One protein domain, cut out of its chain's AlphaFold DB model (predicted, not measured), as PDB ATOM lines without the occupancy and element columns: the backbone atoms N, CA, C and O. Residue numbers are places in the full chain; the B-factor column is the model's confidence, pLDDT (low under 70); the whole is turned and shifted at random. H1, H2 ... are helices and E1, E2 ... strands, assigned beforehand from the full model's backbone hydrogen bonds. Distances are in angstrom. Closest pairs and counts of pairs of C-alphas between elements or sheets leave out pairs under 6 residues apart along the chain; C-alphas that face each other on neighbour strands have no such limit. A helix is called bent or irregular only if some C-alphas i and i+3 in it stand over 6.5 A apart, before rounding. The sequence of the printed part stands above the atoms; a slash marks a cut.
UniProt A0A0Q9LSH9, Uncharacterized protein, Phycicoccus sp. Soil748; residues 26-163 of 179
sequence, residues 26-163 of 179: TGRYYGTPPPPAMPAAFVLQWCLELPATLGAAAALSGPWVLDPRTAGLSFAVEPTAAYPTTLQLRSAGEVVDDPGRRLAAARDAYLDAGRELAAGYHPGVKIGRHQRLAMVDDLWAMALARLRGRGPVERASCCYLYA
ATOM      1  N   THR A  26      27.507 -30.927  32.938       94.31
ATOM      2  CA  THR A  26      26.344 -31.345  33.725       94.31
ATOM      3  C   THR A  26      26.140 -32.855  33.632       94.31
ATOM      4  O   THR A  26      25.949 -33.508  34.652       94.31
ATOM      5  N   GLY A  27      26.244 -33.426  32.428       95.00
ATOM      6  CA  GLY A  27      26.102 -34.864  32.217       95.00
ATOM      7  C   GLY A  27      27.112 -35.696  33.002       95.00
ATOM      8  O   GLY A  27      26.744 -36.704  33.596       95.00
ATOM      9  N   ARG A  28      28.370 -35.238  33.069       94.12
ATOM     10  CA  ARG A  28      29.398 -35.868  33.910       94.12
ATOM     11  C   ARG A  28      29.071 -35.760  35.397       94.12
ATOM     12  O   ARG A  28      29.238 -36.738  36.112       94.12
ATOM     13  N   TYR A  29      28.615 -34.593  35.853       92.44
ATOM     14  CA  TYR A  29      28.350 -34.348  37.273       92.44
ATOM     15  C   TYR A  29      27.148 -35.143  37.801       92.44
ATOM     16  O   TYR A  29      27.219 -35.717  38.881       92.44
ATOM     17  N   TYR A  30      26.058 -35.205  37.031       91.94
ATOM     18  CA  TYR A  30      24.812 -35.868  37.441       91.94
ATOM     19  C   TYR A  30      24.682 -37.314  36.937       91.94
ATOM     20  O   TYR A  30      23.668 -37.960  37.187       91.94
ATOM     21  N   GLY A  31      25.669 -37.827  36.194       94.31
ATOM     22  CA  GLY A  31      25.646 -39.183  35.631       94.31
ATOM     23  C   GLY A  31      24.611 -39.403  34.519       94.31
ATOM     24  O   GLY A  31      24.391 -40.535  34.101       94.31
ATOM     25  N   THR A  32      23.965 -38.341  34.030       93.31
ATOM     26  CA  THR A  32      22.924 -38.399  32.994       93.31
ATOM     27  C   THR A  32      22.865 -37.096  32.200       93.31
ATOM     28  O   THR A  32      23.015 -36.023  32.790       93.31
ATOM     29  N   PRO A  33      22.613 -37.131  30.877       92.94
ATOM     30  CA  PRO A  33      22.440 -35.915  30.090       92.94
ATOM     31  C   PRO A  33      21.309 -35.030  30.644       92.94
ATOM     32  O   PRO A  33      20.232 -35.547  30.961       92.94
ATOM     33  N   PRO A  34      21.506 -33.703  30.751       94.44
ATOM     34  CA  PRO A  34      20.429 -32.805  31.143       94.44
ATOM     35  C   PRO A  34      19.406 -32.631  30.009       94.44
ATOM     36  O   PRO A  34      19.754 -32.773  28.832       94.44
ATOM     37  N   PRO A  35      18.165 -32.218  30.323       93.69
ATOM     38  CA  PRO A  35      17.206 -31.800  29.306       93.69
ATOM     39  C   PRO A  35      17.788 -30.688  28.413       93.69
ATOM     40  O   PRO A  35      18.350 -29.730  28.951       93.69
ATOM     41  N   PRO A  36      17.613 -30.728  27.077       92.31
ATOM     42  CA  PRO A  36      18.258 -29.773  26.165       92.31
ATOM     43  C   PRO A  36      17.925 -28.296  26.432       92.31
ATOM     44  O   PRO A  36      18.739 -27.409  26.180       92.31
ATOM     45  N   ALA A  37      16.736 -28.018  26.975       94.69
ATOM     46  CA  ALA A  37      16.328 -26.669  27.363       94.69
ATOM     47  C   ALA A  37      17.137 -26.100  28.546       94.69
ATOM     48  O   ALA A  37      17.226 -24.881  28.674       94.69
ATOM     49  N   MET A  38      17.735 -26.947  29.393       95.56
ATOM     50  CA  MET A  38      18.456 -26.514  30.592       95.56
ATOM     51  C   MET A  38      19.781 -25.808  30.247       95.56
ATOM     52  O   MET A  38      19.917 -24.645  30.625       95.56
ATOM     53  N   PRO A  39      20.701 -26.375  29.437       96.44
ATOM     54  CA  PRO A  39      21.890 -25.644  28.989       96.44
ATOM     55  C   PRO A  39      21.573 -24.352  28.234       96.44
ATOM     56  O   PRO A  39      22.273 -23.354  28.382       96.44
ATOM     57  N   ALA A  40      20.496 -24.343  27.446       96.50
ATOM     58  CA  ALA A  40      20.065 -23.150  26.730       96.50
ATOM     59  C   ALA A  40      19.525 -22.057  27.667       96.50
ATOM     60  O   ALA A  40      19.847 -20.885  27.491       96.50
ATOM     61  N   ALA A  41      18.763 -22.421  28.702       96.69
ATOM     62  CA  ALA A  41      18.326 -21.469  29.717       96.69
ATOM     63  C   ALA A  41      19.495 -20.967  30.576       96.69
ATOM     64  O   ALA A  41      19.537 -19.783  30.890       96.69
ATOM     65  N   PHE A  42      20.449 -21.838  30.917       95.88
ATOM     66  CA  PHE A  42      21.656 -21.480  31.662       95.88
ATOM     67  C   PHE A  42      22.499 -20.437  30.924       95.88
ATOM     68  O   PHE A  42      22.858 -19.411  31.501       95.88
ATOM     69  N   VAL A  43      22.786 -20.674  29.641       96.56
ATOM     70  CA  VAL A  43      23.598 -19.744  28.851       96.56
ATOM     71  C   VAL A  43      22.875 -18.413  28.651       96.56
ATOM     72  O   VAL A  43      23.478 -17.370  28.884       96.56
ATOM     73  N   LEU A  44      21.577 -18.425  28.316       97.38
ATOM     74  CA  LEU A  44      20.791 -17.187  28.250       97.38
ATOM     75  C   LEU A  44      20.818 -16.431  29.585       97.38
ATOM     76  O   LEU A  44      20.993 -15.214  29.585       97.38
ATOM     77  N   GLN A  45      20.683 -17.147  30.705       96.88
ATOM     78  CA  GLN A  45      20.727 -16.542  32.031       96.88
ATOM     79  C   GLN A  45      22.052 -15.814  32.244       96.88
ATOM     80  O   GLN A  45      22.025 -14.638  32.573       96.88
ATOM     81  N   TRP A  46      23.198 -16.445  31.982       97.00
ATOM     82  CA  TRP A  46      24.494 -15.779  32.144       97.00
ATOM     83  C   TRP A  46      24.699 -14.599  31.191       97.00
ATOM     84  O   TRP A  46      25.191 -13.556  31.619       97.00
ATOM     85  N   CYS A  47      24.277 -14.715  29.928       96.69
ATOM     86  CA  CYS A  47      24.333 -13.601  28.977       96.69
ATOM     87  C   CYS A  47      23.561 -12.367  29.475       96.69
ATOM     88  O   CYS A  47      23.944 -11.242  29.163       96.69
ATOM     89  N   LEU A  48      22.493 -12.567  30.249       98.12
ATOM     90  CA  LEU A  48      21.662 -11.502  30.810       98.12
ATOM     91  C   LEU A  48      22.078 -11.092  32.235       98.12
ATOM     92  O   LEU A  48      21.902  -9.937  32.612       98.12
ATOM     93  N   GLU A  49      22.619 -12.005  33.036       97.25
ATOM     94  CA  GLU A  49      22.955 -11.781  34.448       97.25
ATOM     95  C   GLU A  49      24.206 -10.918  34.602       97.25
ATOM     96  O   GLU A  49      24.259 -10.053  35.480       97.25
ATOM     97  N   LEU A  50      25.196 -11.112  33.724       96.44
ATOM     98  CA  LEU A  50      26.433 -10.333  33.722       96.44
ATOM     99  C   LEU A  50      26.171  -8.826  33.538       96.44
ATOM    100  O   LEU A  50      26.555  -8.057  34.424       96.44
ATOM    101  N   PRO A  51      25.489  -8.365  32.466       97.06
ATOM    102  CA  PRO A  51      25.175  -6.946  32.318       97.06
ATOM    103  C   PRO A  51      24.210  -6.422  33.391       97.06
ATOM    104  O   PRO A  51      24.382  -5.288  33.828       97.06
ATOM    105  N   ALA A  52      23.250  -7.226  33.871       98.31
ATOM    106  CA  ALA A  52      22.355  -6.815  34.959       98.31
ATOM    107  C   ALA A  52      23.136  -6.493  36.240       98.31
ATOM    108  O   ALA A  52      22.956  -5.440  36.848       98.31
ATOM    109  N   THR A  53      24.034  -7.402  36.630       97.44
ATOM    110  CA  THR A  53      24.838  -7.280  37.850       97.44
ATOM    111  C   THR A  53      25.801  -6.108  37.758       97.44
ATOM    112  O   THR A  53      25.873  -5.310  38.689       97.44
ATOM    113  N   LEU A  54      26.508  -5.970  36.632       96.62
ATOM    114  CA  LEU A  54      27.461  -4.879  36.426       96.62
ATOM    115  C   LEU A  54      26.755  -3.521  36.357       96.62
ATOM    116  O   LEU A  54      27.175  -2.594  37.044       96.62
ATOM    117  N   GLY A  55      25.662  -3.412  35.595       97.44
ATOM    118  CA  GLY A  55      24.881  -2.179  35.484       97.44
ATOM    119  C   GLY A  55      24.294  -1.738  36.823       97.44
ATOM    120  O   GLY A  55      24.431  -0.578  37.208       97.44
ATOM    121  N   ALA A  56      23.715  -2.670  37.587       98.06
ATOM    122  CA  ALA A  56      23.200  -2.374  38.921       98.06
ATOM    123  C   ALA A  56      24.320  -2.002  39.909       98.06
ATOM    124  O   ALA A  56      24.166  -1.049  40.672       98.06
ATOM    125  N   ALA A  57      25.453  -2.713  39.897       97.12
ATOM    126  CA  ALA A  57      26.577  -2.426  40.787       97.12
ATOM    127  C   ALA A  57      27.190  -1.048  40.507       97.12
ATOM    128  O   ALA A  57      27.433  -0.290  41.449       97.12
ATOM    129  N   ALA A  58      27.379  -0.711  39.229       96.69
ATOM    130  CA  ALA A  58      27.890   0.579  38.782       96.69
ATOM    131  C   ALA A  58      26.960   1.731  39.198       96.69
ATOM    132  O   ALA A  58      27.427   2.710  39.778       96.69
ATOM    133  N   ALA A  59      25.647   1.567  39.003       97.62
ATOM    134  CA  ALA A  59      24.654   2.575  39.363       97.62
ATOM    135  C   ALA A  59      24.484   2.763  40.881       97.62
ATOM    136  O   ALA A  59      24.200   3.869  41.341       97.62
ATOM    137  N   LEU A  60      24.634   1.698  41.677       97.50
ATOM    138  CA  LEU A  60      24.500   1.774  43.135       97.50
ATOM    139  C   LEU A  60      25.767   2.274  43.832       97.50
ATOM    140  O   LEU A  60      25.659   2.975  44.835       97.50
ATOM    141  N   SER A  61      26.943   1.895  43.330       95.19
ATOM    142  CA  SER A  61      28.218   2.092  44.041       95.19
ATOM    143  C   SER A  61      29.054   3.244  43.488       95.19
ATOM    144  O   SER A  61      30.024   3.648  44.121       95.19
ATOM    145  N   GLY A  62      28.704   3.769  42.315       93.75
ATOM    146  CA  GLY A  62      29.400   4.887  41.693       93.75
ATOM    147  C   GLY A  62      28.460   5.763  40.871       93.75
ATOM    148  O   GLY A  62      27.242   5.622  40.981       93.75
ATOM    149  N   PRO A  63      29.005   6.685  40.066       96.62
ATOM    150  CA  PRO A  63      28.216   7.646  39.302       96.62
ATOM    151  C   PRO A  63      27.853   7.149  37.892       96.62
ATOM    152  O   PRO A  63      27.456   7.943  37.051       96.62
ATOM    153  N   TRP A  64      27.993   5.854  37.609       97.50
ATOM    154  CA  TRP A  64      27.993   5.337  36.244       97.50
ATOM    155  C   TRP A  64      26.671   4.709  35.800       97.50
ATOM    156  O   TRP A  64      26.021   3.984  36.556       97.50
ATOM    157  N   VAL A  65      26.336   4.915  34.529       97.88
ATOM    158  CA  VAL A  65      25.293   4.205  33.786       97.88
ATOM    159  C   VAL A  65      25.960   3.393  32.679       97.88
ATOM    160  O   VAL A  65      26.560   3.950  31.761       97.88
ATOM    161  N   LEU A  66      25.851   2.066  32.763       96.38
ATOM    162  CA  LEU A  66      26.409   1.149  31.767       96.38
ATOM    163  C   LEU A  66      25.338   0.731  30.755       96.38
ATOM    164  O   LEU A  66      24.348   0.109  31.136       96.38
ATOM    165  N   ASP A  67      25.585   0.986  29.469       95.81
ATOM    166  CA  ASP A  67      24.877   0.313  28.375       95.81
ATOM    167  C   ASP A  67      25.699  -0.915  27.932       95.81
ATOM    168  O   ASP A  67      26.839  -0.759  27.476       95.81
ATOM    169  N   PRO A  68      25.157  -2.145  28.034       93.38
ATOM    170  CA  PRO A  68      25.850  -3.368  27.619       93.38
ATOM    171  C   PRO A  68      26.374  -3.351  26.174       93.38
ATOM    172  O   PRO A  68      27.377  -4.008  25.880       93.38
ATOM    173  N   ARG A  69      25.735  -2.588  25.279       93.44
ATOM    174  CA  ARG A  69      26.104  -2.476  23.860       93.44
ATOM    175  C   ARG A  69      27.348  -1.624  23.632       93.44
ATOM    176  O   ARG A  69      28.071  -1.855  22.667       93.44
ATOM    177  N   THR A  70      27.621  -0.659  24.507       93.94
ATOM    178  CA  THR A  70      28.727   0.301  24.337       93.94
ATOM    179  C   THR A  70      29.821   0.151  25.394       93.94
ATOM    180  O   THR A  70      30.953   0.573  25.170       93.94
ATOM    181  N   ALA A  71      29.542  -0.531  26.511       92.25
ATOM    182  CA  ALA A  71      30.495  -0.732  27.604       92.25
ATOM    183  C   ALA A  71      31.705  -1.621  27.236       92.25
ATOM    184  O   ALA A  71      32.677  -1.716  27.992       92.25
ATOM    185  N   GLY A  72      31.658  -2.296  26.082       93.94
ATOM    186  CA  GLY A  72      32.696  -3.231  25.652       93.94
ATOM    187  C   GLY A  72      32.796  -4.459  26.558       93.94
ATOM    188  O   GLY A  72      33.900  -4.951  26.787       93.94
ATOM    189  N   LEU A  73      31.656  -4.921  27.087       95.06
ATOM    190  CA  LEU A  73      31.571  -6.073  27.982       95.06
ATOM    191  C   LEU A  73      32.070  -7.348  27.289       95.06
ATOM    192  O   LEU A  73      31.576  -7.743  26.228       95.06
ATOM    193  N   SER A  74      33.020  -8.029  27.919       95.44
ATOM    194  CA  SER A  74      33.465  -9.360  27.521       95.44
ATOM    195  C   SER A  74      33.653 -10.264  28.734       95.44
ATOM    196  O   SER A  74      33.833  -9.806  29.864       95.44
ATOM    197  N   PHE A  75      33.587 -11.571  28.493       95.25
ATOM    198  CA  PHE A  75      33.838 -12.571  29.519       95.25
ATOM    199  C   PHE A  75      34.496 -13.835  28.974       95.25
ATOM    200  O   PHE A  75      34.308 -14.205  27.811       95.25
ATOM    201  N   ALA A  76      35.269 -14.511  29.817       94.81
ATOM    202  CA  ALA A  76      35.781 -15.851  29.552       94.81
ATOM    203  C   ALA A  76      34.813 -16.907  30.097       94.81
ATOM    204  O   ALA A  76      34.115 -16.663  31.079       94.81
ATOM    205  N   VAL A  77      34.799 -18.078  29.462       94.25
ATOM    206  CA  VAL A  77      34.069 -19.262  29.924       94.25
ATOM    207  C   VAL A  77      35.104 -20.319  30.280       94.25
ATOM    208  O   VAL A  77      36.000 -20.592  29.483       94.25
ATOM    209  N   GLU A  78      35.004 -20.892  31.476       93.31
ATOM    210  CA  GLU A  78      35.922 -21.941  31.911       93.31
ATOM    211  C   GLU A  78      35.718 -23.219  31.070       93.31
ATOM    212  O   GLU A  78      34.574 -23.648  30.892       93.31
ATOM    213  N   PRO A  79      36.786 -23.844  30.538       86.81
ATOM    214  CA  PRO A  79      36.664 -24.956  29.588       86.81
ATOM    215  C   PRO A  79      35.922 -26.203  30.098       86.81
ATOM    216  O   PRO A  79      35.322 -26.933  29.305       86.81
ATOM    217  N   THR A  80      35.977 -26.484  31.399       87.94
ATOM    218  CA  THR A  80      35.559 -27.769  31.974       87.94
ATOM    219  C   THR A  80      34.103 -27.767  32.423       87.94
ATOM    220  O   THR A  80      33.338 -28.667  32.071       87.94
ATOM    221  N   ALA A  81      33.743 -26.778  33.229       89.81
ATOM    222  CA  ALA A  81      32.464 -26.590  33.887       89.81
ATOM    223  C   ALA A  81      31.594 -25.550  33.170       89.81
ATOM    224  O   ALA A  81      30.400 -25.469  33.442       89.81
ATOM    225  N   ALA A  82      32.171 -24.801  32.222       94.69
ATOM    226  CA  ALA A  82      31.467 -23.849  31.371       94.69
ATOM    227  C   ALA A  82      30.774 -22.706  32.137       94.69
ATOM    228  O   ALA A  82      29.774 -22.153  31.674       94.69
ATOM    229  N   TYR A  83      31.321 -22.321  33.292       93.62
ATOM    230  CA  TYR A  83      30.913 -21.115  34.012       93.62
ATOM    231  C   TYR A  83      31.696 -19.895  33.514       93.62
ATOM    232  O   TYR A  83      32.882 -20.028  33.195       93.62
ATOM    233  N   PRO A  84      31.083 -18.699  33.469       93.75
ATOM    234  CA  PRO A  84      31.831 -17.465  33.271       93.75
ATOM    235  C   PRO A  84      32.831 -17.233  34.406       93.75
ATOM    236  O   PRO A  84      32.512 -17.477  35.569       93.75
ATOM    237  N   THR A  85      34.031 -16.753  34.084       91.12
ATOM    238  CA  THR A  85      35.100 -16.519  35.074       91.12
ATOM    239  C   THR A  85      35.623 -15.093  35.020       91.12
ATOM    240  O   THR A  85      35.369 -14.298  35.920       91.12
ATOM    241  N   THR A  86      36.340 -14.749  33.954       90.88
ATOM    242  CA  THR A  86      36.946 -13.427  33.776       90.88
ATOM    243  C   THR A  86      35.937 -12.480  33.157       90.88
ATOM    244  O   THR A  86      35.366 -12.819  32.127       90.88
ATOM    245  N   LEU A  87      35.761 -11.294  33.736       93.44
ATOM    246  CA  LEU A  87      34.933 -10.214  33.198       93.44
ATOM    247  C   LEU A  87      35.815  -9.021  32.845       93.44
ATOM    248  O   LEU A  87      36.718  -8.672  33.604       93.44
ATOM    249  N   GLN A  88      35.545  -8.388  31.710       94.12
ATOM    250  CA  GLN A  88      36.199  -7.145  31.318       94.12
ATOM    251  C   GLN A  88      35.160  -6.134  30.843       94.12
ATOM    252  O   GLN A  88      34.210  -6.470  30.134       94.12
ATOM    253  N   LEU A  89      35.385  -4.882  31.224       94.38
ATOM    254  CA  LEU A  89      34.660  -3.709  30.756       94.38
ATOM    255  C   LEU A  89      35.689  -2.746  30.170       94.38
ATOM    256  O   LEU A  89      36.744  -2.536  30.767       94.38
ATOM    257  N   ARG A  90      35.400  -2.179  28.998       93.69
ATOM    258  CA  ARG A  90      36.292  -1.205  28.344       93.69
ATOM    259  C   ARG A  90      35.886   0.237  28.615       93.69
ATOM    260  O   ARG A  90      36.712   1.128  28.466       93.69
ATOM    261  N   SER A  91      34.632   0.461  28.993       91.19
ATOM    262  CA  SER A  91      34.099   1.779  29.321       91.19
ATOM    263  C   SER A  91      33.328   1.729  30.634       91.19
ATOM    264  O   SER A  91      32.615   0.763  30.911       91.19
ATOM    265  N   ALA A  92      33.474   2.793  31.421       79.50
ATOM    266  CA  ALA A  92      32.690   3.032  32.626       79.50
ATOM    267  C   ALA A  92      31.293   3.605  32.317       79.50
ATOM    268  O   ALA A  92      30.499   3.757  33.233       79.50
ATOM    269  N   GLY A  93      30.968   3.880  31.049       89.88
ATOM    270  CA  GLY A  93      29.659   4.392  30.637       89.88
ATOM    271  C   GLY A  93      29.460   5.889  30.897       89.88
ATOM    272  O   GLY A  93      30.425   6.641  31.030       89.88
ATOM    273  N   GLU A  94      28.200   6.323  30.917       94.94
ATOM    274  CA  GLU A  94      27.815   7.717  31.172       94.94
ATOM    275  C   GLU A  94      27.909   8.042  32.669       94.94
ATOM    276  O   GLU A  94      27.627   7.193  33.515       94.94
ATOM    277  N   VAL A  95      28.282   9.280  33.003       97.06
ATOM    278  CA  VAL A  95      28.290   9.788  34.380       97.06
ATOM    279  C   VAL A  95      26.975  10.517  34.658       97.06
ATOM    280  O   VAL A  95      26.662  11.505  34.000       97.06
ATOM    281  N   VAL A  96      26.217  10.047  35.649       97.62
ATOM    282  CA  VAL A  96      24.939  10.627  36.083       97.62
ATOM    283  C   VAL A  96      24.956  10.779  37.600       97.62
ATOM    284  O   VAL A  96      24.917   9.783  38.320       97.62
ATOM    285  N   ASP A  97      24.986  12.013  38.105       96.00
ATOM    286  CA  ASP A  97      25.172  12.274  39.543       96.00
ATOM    287  C   ASP A  97      23.952  11.911  40.396       96.00
ATOM    288  O   ASP A  97      24.101  11.329  41.475       96.00
ATOM    289  N   ASP A  98      22.745  12.202  39.904       97.62
ATOM    290  CA  ASP A  98      21.509  11.916  40.634       97.62
ATOM    291  C   ASP A  98      21.298  10.394  40.782       97.62
ATOM    292  O   ASP A  98      21.111   9.703  39.774       97.62
ATOM    293  N   PRO A  99      21.289   9.841  42.012       96.50
ATOM    294  CA  PRO A  99      21.222   8.394  42.210       96.50
ATOM    295  C   PRO A  99      19.934   7.749  41.684       96.50
ATOM    296  O   PRO A  99      19.961   6.610  41.212       96.50
ATOM    297  N   GLY A 100      18.804   8.462  41.763       96.44
ATOM    298  CA  GLY A 100      17.509   7.962  41.305       96.44
ATOM    299  C   GLY A 100      17.466   7.821  39.786       96.44
ATOM    300  O   GLY A 100      17.161   6.746  39.265       96.44
ATOM    301  N   ARG A 101      17.847   8.887  39.078       97.81
ATOM    302  CA  ARG A 101      17.973   8.919  37.617       97.81
ATOM    303  C   ARG A 101      19.030   7.947  37.124       97.81
ATOM    304  O   ARG A 101      18.781   7.266  36.138       97.81
ATOM    305  N   ARG A 102      20.166   7.829  37.816       98.06
ATOM    306  CA  ARG A 102      21.228   6.882  37.465       98.06
ATOM    307  C   ARG A 102      20.737   5.439  37.502       98.06
ATOM    308  O   ARG A 102      20.923   4.702  36.538       98.06
ATOM    309  N   LEU A 103      20.075   5.030  38.587       98.38
ATOM    310  CA  LEU A 103      19.557   3.665  38.693       98.38
ATOM    311  C   LEU A 103      18.449   3.386  37.669       98.38
ATOM    312  O   LEU A 103      18.398   2.285  37.119       98.38
ATOM    313  N   ALA A 104      17.577   4.364  37.408       98.44
ATOM    314  CA  ALA A 104      16.548   4.251  36.379       98.44
ATOM    315  C   ALA A 104      17.162   4.113  34.975       98.44
ATOM    316  O   ALA A 104      16.838   3.169  34.266       98.44
ATOM    317  N   ALA A 105      18.122   4.970  34.621       98.31
ATOM    318  CA  ALA A 105      18.806   4.925  33.332       98.31
ATOM    319  C   ALA A 105      19.578   3.611  33.128       98.31
ATOM    320  O   ALA A 105      19.494   3.006  32.063       98.31
ATOM    321  N   ALA A 106      20.267   3.116  34.163       98.38
ATOM    322  CA  ALA A 106      20.950   1.822  34.105       98.38
ATOM    323  C   ALA A 106      19.970   0.660  33.903       98.38
ATOM    324  O   ALA A 106      20.253  -0.264  33.139       98.38
ATOM    325  N   ARG A 107      18.799   0.718  34.553       98.69
ATOM    326  CA  ARG A 107      17.730  -0.260  34.338       98.69
ATOM    327  C   ARG A 107      17.235  -0.214  32.901       98.69
ATOM    328  O   ARG A 107      17.115  -1.265  32.284       98.69
ATOM    329  N   ASP A 108      16.938   0.969  32.387       98.62
ATOM    330  CA  ASP A 108      16.355   1.127  31.057       98.62
ATOM    331  C   ASP A 108      17.333   0.670  29.969       98.62
ATOM    332  O   ASP A 108      16.948  -0.122  29.107       98.62
ATOM    333  N   ALA A 109      18.613   1.044  30.075       98.06
ATOM    334  CA  ALA A 109      19.667   0.581  29.172       98.06
ATOM    335  C   ALA A 109      19.821  -0.950  29.197       98.06
ATOM    336  O   ALA A 109      19.903  -1.594  28.149       98.06
ATOM    337  N   TYR A 110      19.810  -1.555  30.391       98.56
ATOM    338  CA  TYR A 110      19.843  -3.009  30.532       98.56
ATOM    339  C   TYR A 110      18.607  -3.685  29.924       98.56
ATOM    340  O   TYR A 110      18.744  -4.669  29.199       98.56
ATOM    341  N   LEU A 111      17.403  -3.195  30.233       98.62
ATOM    342  CA  LEU A 111      16.158  -3.802  29.768       98.62
ATOM    343  C   LEU A 111      16.043  -3.734  28.247       98.62
ATOM    344  O   LEU A 111      15.603  -4.709  27.643       98.62
ATOM    345  N   ASP A 112      16.437  -2.617  27.639       98.19
ATOM    346  CA  ASP A 112      16.456  -2.443  26.187       98.19
ATOM    347  C   ASP A 112      17.386  -3.473  25.525       98.19
ATOM    348  O   ASP A 112      16.932  -4.365  24.800       98.19
ATOM    349  N   ALA A 113      18.670  -3.455  25.893       97.44
ATOM    350  CA  ALA A 113      19.681  -4.349  25.332       97.44
ATOM    351  C   ALA A 113      19.392  -5.838  25.633       97.44
ATOM    352  O   ALA A 113      19.560  -6.717  24.785       97.44
ATOM    353  N   GLY A 114      18.916  -6.142  26.842       98.00
ATOM    354  CA  GLY A 114      18.572  -7.497  27.267       98.00
ATOM    355  C   GLY A 114      17.352  -8.060  26.540       98.00
ATOM    356  O   GLY A 114      17.341  -9.243  26.194       98.00
ATOM    357  N   ARG A 115      16.331  -7.237  26.263       98.00
ATOM    358  CA  ARG A 115      15.151  -7.655  25.485       98.00
ATOM    359  C   ARG A 115      15.498  -7.915  24.030       98.00
ATOM    360  O   ARG A 115      14.972  -8.875  23.471       98.00
ATOM    361  N   GLU A 116      16.387  -7.115  23.450       96.25
ATOM    362  CA  GLU A 116      16.916  -7.345  22.107       96.25
ATOM    363  C   GLU A 116      17.622  -8.711  22.026       96.25
ATOM    364  O   GLU A 116      17.220  -9.570  21.234       96.25
ATOM    365  N   LEU A 117      18.568  -8.980  22.937       95.94
ATOM    366  CA  LEU A 117      19.259 -10.273  23.021       95.94
ATOM    367  C   LEU A 117      18.279 -11.436  23.246       95.94
ATOM    368  O   LEU A 117      18.336 -12.454  22.557       95.94
ATOM    369  N   ALA A 118      17.347 -11.302  24.192       96.81
ATOM    370  CA  ALA A 118      16.381 -12.352  24.511       96.81
ATOM    371  C   ALA A 118      15.402 -12.634  23.356       96.81
ATOM    372  O   ALA A 118      14.956 -13.776  23.187       96.81
ATOM    373  N   ALA A 119      15.053 -11.620  22.560       94.75
ATOM    374  CA  ALA A 119      14.210 -11.780  21.383       94.75
ATOM    375  C   ALA A 119      14.925 -12.590  20.293       94.75
ATOM    376  O   ALA A 119      14.330 -13.559  19.810       94.75
ATOM    377  N   GLY A 120      16.186 -12.246  19.997       92.75
ATOM    378  CA  GLY A 120      17.036 -12.903  18.994       92.75
ATOM    379  C   GLY A 120      17.670 -14.229  19.432       92.75
ATOM    380  O   GLY A 120      18.348 -14.885  18.645       92.75
ATOM    381  N   TYR A 121      17.462 -14.662  20.678       93.56
ATOM    382  CA  TYR A 121      18.038 -15.907  21.178       93.56
ATOM    383  C   TYR A 121      17.300 -17.151  20.649       93.56
ATOM    384  O   TYR A 121      16.202 -17.495  21.111       93.56
ATOM    385  N   HIS A 122      17.942 -17.867  19.720       91.56
ATOM    386  CA  HIS A 122      17.401 -19.044  19.032       91.56
ATOM    387  C   HIS A 122      18.300 -20.287  19.195       91.56
ATOM    388  O   HIS A 122      18.981 -20.689  18.258       91.56
ATOM    389  N   PRO A 123      18.274 -20.971  20.355       92.81
ATOM    390  CA  PRO A 123      19.250 -22.014  20.695       92.81
ATOM    391  C   PRO A 123      19.019 -23.381  20.017       92.81
ATOM    392  O   PRO A 123      19.594 -24.381  20.452       92.81
ATOM    393  N   GLY A 124      18.124 -23.468  19.026       92.62
ATOM    394  CA  GLY A 124      17.707 -24.731  18.392       92.62
ATOM    395  C   GLY A 124      16.804 -25.627  19.254       92.62
ATOM    396  O   GLY A 124      16.414 -26.709  18.828       92.62
ATOM    397  N   VAL A 125      16.434 -25.182  20.459       94.00
ATOM    398  CA  VAL A 125      15.527 -25.884  21.381       94.00
ATOM    399  C   VAL A 125      14.401 -24.962  21.838       94.00
ATOM    400  O   VAL A 125      14.546 -23.737  21.871       94.00
ATOM    401  N   LYS A 126      13.255 -25.537  22.215       92.38
ATOM    402  CA  LYS A 126      12.085 -24.756  22.630       92.38
ATOM    403  C   LYS A 126      12.316 -24.096  23.993       92.38
ATOM    404  O   LYS A 126      12.119 -24.714  25.034       92.38
ATOM    405  N   ILE A 127      12.632 -22.804  23.977       93.94
ATOM    406  CA  ILE A 127      12.489 -21.898  25.124       93.94
ATOM    407  C   ILE A 127      11.425 -20.869  24.759       93.94
ATOM    408  O   ILE A 127      11.602 -20.106  23.812       93.94
ATOM    409  N   GLY A 128      10.299 -20.859  25.477       93.56
ATOM    410  CA  GLY A 128       9.168 -19.984  25.157       93.56
ATOM    411  C   GLY A 128       9.534 -18.496  25.163       93.56
ATOM    412  O   GLY A 128      10.369 -18.057  25.948       93.56
ATOM    413  N   ARG A 129       8.876 -17.689  24.322       94.88
ATOM    414  CA  ARG A 129       9.108 -16.234  24.263       94.88
ATOM    415  C   ARG A 129       8.938 -15.565  25.630       94.88
ATOM    416  O   ARG A 129       9.794 -14.790  26.034       94.88
ATOM    417  N   HIS A 130       7.863 -15.907  26.346       94.88
ATOM    418  CA  HIS A 130       7.616 -15.406  27.702       94.88
ATOM    419  C   HIS A 130       8.786 -15.722  28.638       94.88
ATOM    420  O   HIS A 130       9.293 -14.830  29.298       94.88
ATOM    421  N   GLN A 131       9.266 -16.965  28.619       94.88
ATOM    422  CA  GLN A 131      10.395 -17.421  29.423       94.88
ATOM    423  C   GLN A 131      11.675 -16.611  29.159       94.88
ATOM    424  O   GLN A 131      12.370 -16.264  30.109       94.88
ATOM    425  N   ARG A 132      11.992 -16.316  27.890       97.06
ATOM    426  CA  ARG A 132      13.191 -15.538  27.532       97.06
ATOM    427  C   ARG A 132      13.084 -14.085  27.980       97.06
ATOM    428  O   ARG A 132      14.017 -13.570  28.577       97.06
ATOM    429  N   LEU A 133      11.943 -13.446  27.724       97.62
ATOM    430  CA  LEU A 133      11.737 -12.038  28.071       97.62
ATOM    431  C   LEU A 133      11.620 -11.827  29.584       97.62
ATOM    432  O   LEU A 133      12.263 -10.933  30.113       97.62
ATOM    433  N   ALA A 134      10.883 -12.692  30.286       97.50
ATOM    434  CA  ALA A 134      10.762 -12.641  31.742       97.50
ATOM    435  C   ALA A 134      12.117 -12.782  32.449       97.50
ATOM    436  O   ALA A 134      12.329 -12.194  33.503       97.50
ATOM    437  N   MET A 135      13.053 -13.536  31.859       98.06
ATOM    438  CA  MET A 135      14.396 -13.697  32.414       98.06
ATOM    439  C   MET A 135      15.168 -12.374  32.460       98.06
ATOM    440  O   MET A 135      15.967 -12.187  33.369       98.06
ATOM    441  N   VAL A 136      14.906 -11.450  31.530       98.62
ATOM    442  CA  VAL A 136      15.507 -10.110  31.540       98.62
ATOM    443  C   VAL A 136      15.061  -9.356  32.796       98.62
ATOM    444  O   VAL A 136      15.888  -8.923  33.594       98.62
ATOM    445  N   ASP A 137      13.750  -9.252  33.021       98.31
ATOM    446  CA  ASP A 137      13.214  -8.532  34.178       98.31
ATOM    447  C   ASP A 137      13.636  -9.192  35.509       98.31
ATOM    448  O   ASP A 137      14.033  -8.498  36.452       98.31
ATOM    449  N   ASP A 138      13.622 -10.530  35.569       97.94
ATOM    450  CA  ASP A 138      14.020 -11.292  36.755       97.94
ATOM    451  C   ASP A 138      15.477 -11.035  37.150       97.94
ATOM    452  O   ASP A 138      15.770 -10.855  38.330       97.94
ATOM    453  N   LEU A 139      16.405 -11.024  36.188       98.25
ATOM    454  CA  LEU A 139      17.832 -10.920  36.495       98.25
ATOM    455  C   LEU A 139      18.233  -9.515  36.938       98.25
ATOM    456  O   LEU A 139      19.085  -9.383  37.817       98.25
ATOM    457  N   TRP A 140      17.564  -8.474  36.435       98.62
ATOM    458  CA  TRP A 140      17.692  -7.133  37.009       98.62
ATOM    459  C   TRP A 140      17.220  -7.094  38.466       98.62
ATOM    460  O   TRP A 140      17.919  -6.578  39.345       98.62
ATOM    461  N   ALA A 141      16.044  -7.666  38.743       98.12
ATOM    462  CA  ALA A 141      15.496  -7.717  40.094       98.12
ATOM    463  C   ALA A 141      16.399  -8.523  41.046       98.12
ATOM    464  O   ALA A 141      16.660  -8.078  42.166       98.12
ATOM    465  N   MET A 142      16.927  -9.663  40.588       97.69
ATOM    466  CA  MET A 142      17.880 -10.497  41.324       97.69
ATOM    467  C   MET A 142      19.172  -9.741  41.638       97.69
ATOM    468  O   MET A 142      19.613  -9.751  42.789       97.69
ATOM    469  N   ALA A 143      19.760  -9.062  40.648       98.06
ATOM    470  CA  ALA A 143      20.976  -8.275  40.828       98.06
ATOM    471  C   ALA A 143      20.783  -7.184  41.893       98.06
ATOM    472  O   ALA A 143      21.562  -7.091  42.843       98.06
ATOM    473  N   LEU A 144      19.697  -6.411  41.792       97.94
ATOM    474  CA  LEU A 144      19.366  -5.368  42.765       97.94
ATOM    475  C   LEU A 144      19.113  -5.916  44.168       97.94
ATOM    476  O   LEU A 144      19.560  -5.319  45.146       97.94
ATOM    477  N   ALA A 145      18.371  -7.020  44.283       97.19
ATOM    478  CA  ALA A 145      18.101  -7.649  45.568       97.19
ATOM    479  C   ALA A 145      19.406  -8.099  46.233       97.19
ATOM    480  O   ALA A 145      19.660  -7.729  47.379       97.19
ATOM    481  N   ARG A 146      20.272  -8.797  45.485       96.38
ATOM    482  CA  ARG A 146      21.573  -9.273  45.968       96.38
ATOM    483  C   ARG A 146      22.473  -8.128  46.430       96.38
ATOM    484  O   ARG A 146      23.004  -8.190  47.534       96.38
ATOM    485  N   LEU A 147      22.614  -7.075  45.625       97.25
ATOM    486  CA  LEU A 147      23.450  -5.912  45.958       97.25
ATOM    487  C   LEU A 147      22.934  -5.136  47.180       97.25
ATOM    488  O   LEU A 147      23.703  -4.462  47.855       97.25
ATOM    489  N   ARG A 148      21.640  -5.253  47.493       96.75
ATOM    490  CA  ARG A 148      21.011  -4.663  48.684       96.75
ATOM    491  C   ARG A 148      20.945  -5.618  49.879       96.75
ATOM    492  O   ARG A 148      20.272  -5.296  50.854       96.75
ATOM    493  N   GLY A 149      21.569  -6.795  49.797       96.50
ATOM    494  CA  GLY A 149      21.534  -7.803  50.861       96.50
ATOM    495  C   GLY A 149      20.143  -8.396  51.117       96.50
ATOM    496  O   GLY A 149      19.859  -8.849  52.221       96.50
ATOM    497  N   ARG A 150      19.249  -8.367  50.122       95.12
ATOM    498  CA  ARG A 150      17.902  -8.944  50.213       95.12
ATOM    499  C   ARG A 150      17.906 -10.407  49.766       95.12
ATOM    500  O   ARG A 150      18.770 -10.834  49.002       95.12
ATOM    501  N   GLY A 151      16.913 -11.158  50.240       89.88
ATOM    502  CA  GLY A 151      16.709 -12.555  49.862       89.88
ATOM    503  C   GLY A 151      16.334 -12.751  48.383       89.88
ATOM    504  O   GLY A 151      16.152 -11.776  47.647       89.88
ATOM    505  N   PRO A 152      16.214 -14.017  47.938       86.81
ATOM    506  CA  PRO A 152      15.842 -14.360  46.568       86.81
ATOM    507  C   PRO A 152      14.529 -13.696  46.140       86.81
ATOM    508  O   PRO A 152      13.562 -13.683  46.897       86.81
ATOM    509  N   VAL A 153      14.490 -13.173  44.914       92.44
ATOM    510  CA  VAL A 153      13.257 -12.639  44.320       92.44
ATOM    511  C   VAL A 153      12.431 -13.764  43.707       92.44
ATOM    512  O   VAL A 153      12.979 -14.741  43.185       92.44
ATOM    513  N   GLU A 154      11.111 -13.610  43.734       92.31
ATOM    514  CA  GLU A 154      10.230 -14.446  42.927       92.31
ATOM    515  C   GLU A 154      10.480 -14.182  41.444       92.31
ATOM    516  O   GLU A 154      10.520 -13.032  41.006       92.31
ATOM    517  N   ARG A 155      10.631 -15.257  40.669       94.38
ATOM    518  CA  ARG A 155      10.900 -15.181  39.234       94.38
ATOM    519  C   ARG A 155       9.662 -15.529  38.427       94.38
ATOM    520  O   ARG A 155       8.861 -16.377  38.826       94.38
ATOM    521  N   ALA A 156       9.551 -14.937  37.245       95.25
ATOM    522  CA  ALA A 156       8.614 -15.374  36.212       95.25
ATOM    523  C   ALA A 156       9.257 -16.375  35.227       95.25
ATOM    524  O   ALA A 156       8.563 -17.185  34.612       95.25
ATOM    525  N   SER A 157      10.587 -16.377  35.121       94.75
ATOM    526  CA  SER A 157      11.388 -17.288  34.303       94.75
ATOM    527  C   SER A 157      11.848 -18.531  35.082       94.75
ATOM    528  O   SER A 157      12.247 -18.483  36.243       94.75
ATOM    529  N   CYS A 158      11.840 -19.684  34.417       91.44
ATOM    530  CA  CYS A 158      12.362 -20.960  34.895       91.44
ATOM    531  C   CYS A 158      13.745 -21.287  34.300       91.44
ATOM    532  O   CYS A 158      13.894 -21.378  33.086       91.44
ATOM    533  N   CYS A 159      14.759 -21.547  35.126       88.69
ATOM    534  CA  CYS A 159      16.079 -21.993  34.649       88.69
ATOM    535  C   CYS A 159      16.148 -23.490  34.280       88.69
ATOM    536  O   CYS A 159      17.209 -23.971  33.906       88.69
ATOM    537  N   TYR A 160      15.045 -24.241  34.414       92.19
ATOM    538  CA  TYR A 160      14.961 -25.698  34.207       92.19
ATOM    539  C   TYR A 160      15.905 -26.554  35.062       92.19
ATOM    540  O   TYR A 160      15.974 -27.760  34.843       92.19
ATOM    541  N   LEU A 161      16.581 -25.979  36.065       87.56
ATOM    542  CA  LEU A 161      17.490 -26.735  36.927       87.56
ATOM    543  C   LEU A 161      16.785 -27.931  37.576       87.56
ATOM    544  O   LEU A 161      17.344 -29.017  37.549       87.56
ATOM    545  N   TYR A 162      15.543 -27.741  38.041       87.19
ATOM    546  CA  TYR A 162      14.685 -28.770  38.655       87.19
ATOM    547  C   TYR A 162      14.433 -30.007  37.774       87.19
ATOM    548  O   TYR A 162      13.941 -31.019  38.257       87.19
ATOM    549  N   ALA A 163      14.672 -29.901  36.464       89.19
ATOM    550  CA  ALA A 163      14.463 -30.993  35.521       89.19
ATOM    551  C   ALA A 163      15.703 -31.895  35.383       89.19
ATOM    552  O   ALA A 163      15.664 -32.883  34.652       89.19
TER     553      ALA A 163
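This is residues 26 to 163 of the 179 residues of an uncharacterized protein of Phycicoccus sp. Soil748 (UniProt A0A0Q9LSH9). Three long helices, H2, H3 and H4, make an up-and-down bundle, in which each runs against the one before it in the chain, and a small two-stranded hairpin, E1 and E2, lies along the side of H2 away from H4. The short helix H1 lies off the end of the bundle where H2 begins, and the last stretch, residues 148 to 163, has no named element. The printed part has 138 residues, with four named helices and two named strands in the order H1 H2 E1 E2 H3 H4; the sheet, E1 - E2, is antiparallel and the class is mostly helix. The whole is compact, with a radius of gyration of the C-alphas of 15.6 A, and elongated, spanning 51 by 31 by 29 A.

Find C-alpha 26 at (26.344, -31.345, 33.725), where H1, residues 26 to 30, begins. H2, residues 37 to 61, runs 35.3 A from C-alpha 37 at (16.328, -26.669, 27.363); it is neither bent nor irregular, but only just: C-alphas 47 and 50 are 6.1 A apart. Next come E1, residues 74 to 77, and E2, residues 84 to 88. H3, residues 99 to 120, is 31.8 A long. H4, residues 129 to 147, runs 28.0 A to C-alpha 147 at (23.450, -5.912, 45.958), with a kink of 27 degrees near residue 137.

Begin with the bundle. H2 and H3 touch, opposite ways at a shallow tilt of 19 degrees; their closest C-alphas, of Ala 59 and Leu 103, are 5.3 A apart. H2 and H4 touch, the same way at a steep tilt of 39 degrees, closest at the C-alphas of Thr 53 and Ala 143, 5.0 A apart. H3 and H4 are a helical hairpin: they touch, opposite ways at a shallow tilt of 31 degrees, closest at the C-alphas of Ala 118 and Arg 132, 5.4 A apart. Look next at the hairpin E1 and E2, where N 76 and O 86 are 2.9 A apart and N 74 and O 88 3.0 A, both within hydrogen-bond range. The closest C-alphas of H2 and E2, those of Trp 46 and Pro 84, are 7.6 A apart. H1 is apart from H2, H3, H4, E1 and E2. Every O i to N i+4 pair is within hydrogen-bond range in H1 and H3, against 20 of 21 in H2 and 13 of 15 in H4.

The two C-alphas farthest apart, those of Gly 31 and Asp 97, are 51.6 A apart. The printed part has no cut, and the link from H2 to E1, 12 residues, is long. Residues 64 to 65 pair antiparallel with residues 94 to 95. The mean pLDDT of the printed part is 95.1, and no printed residue is under 70.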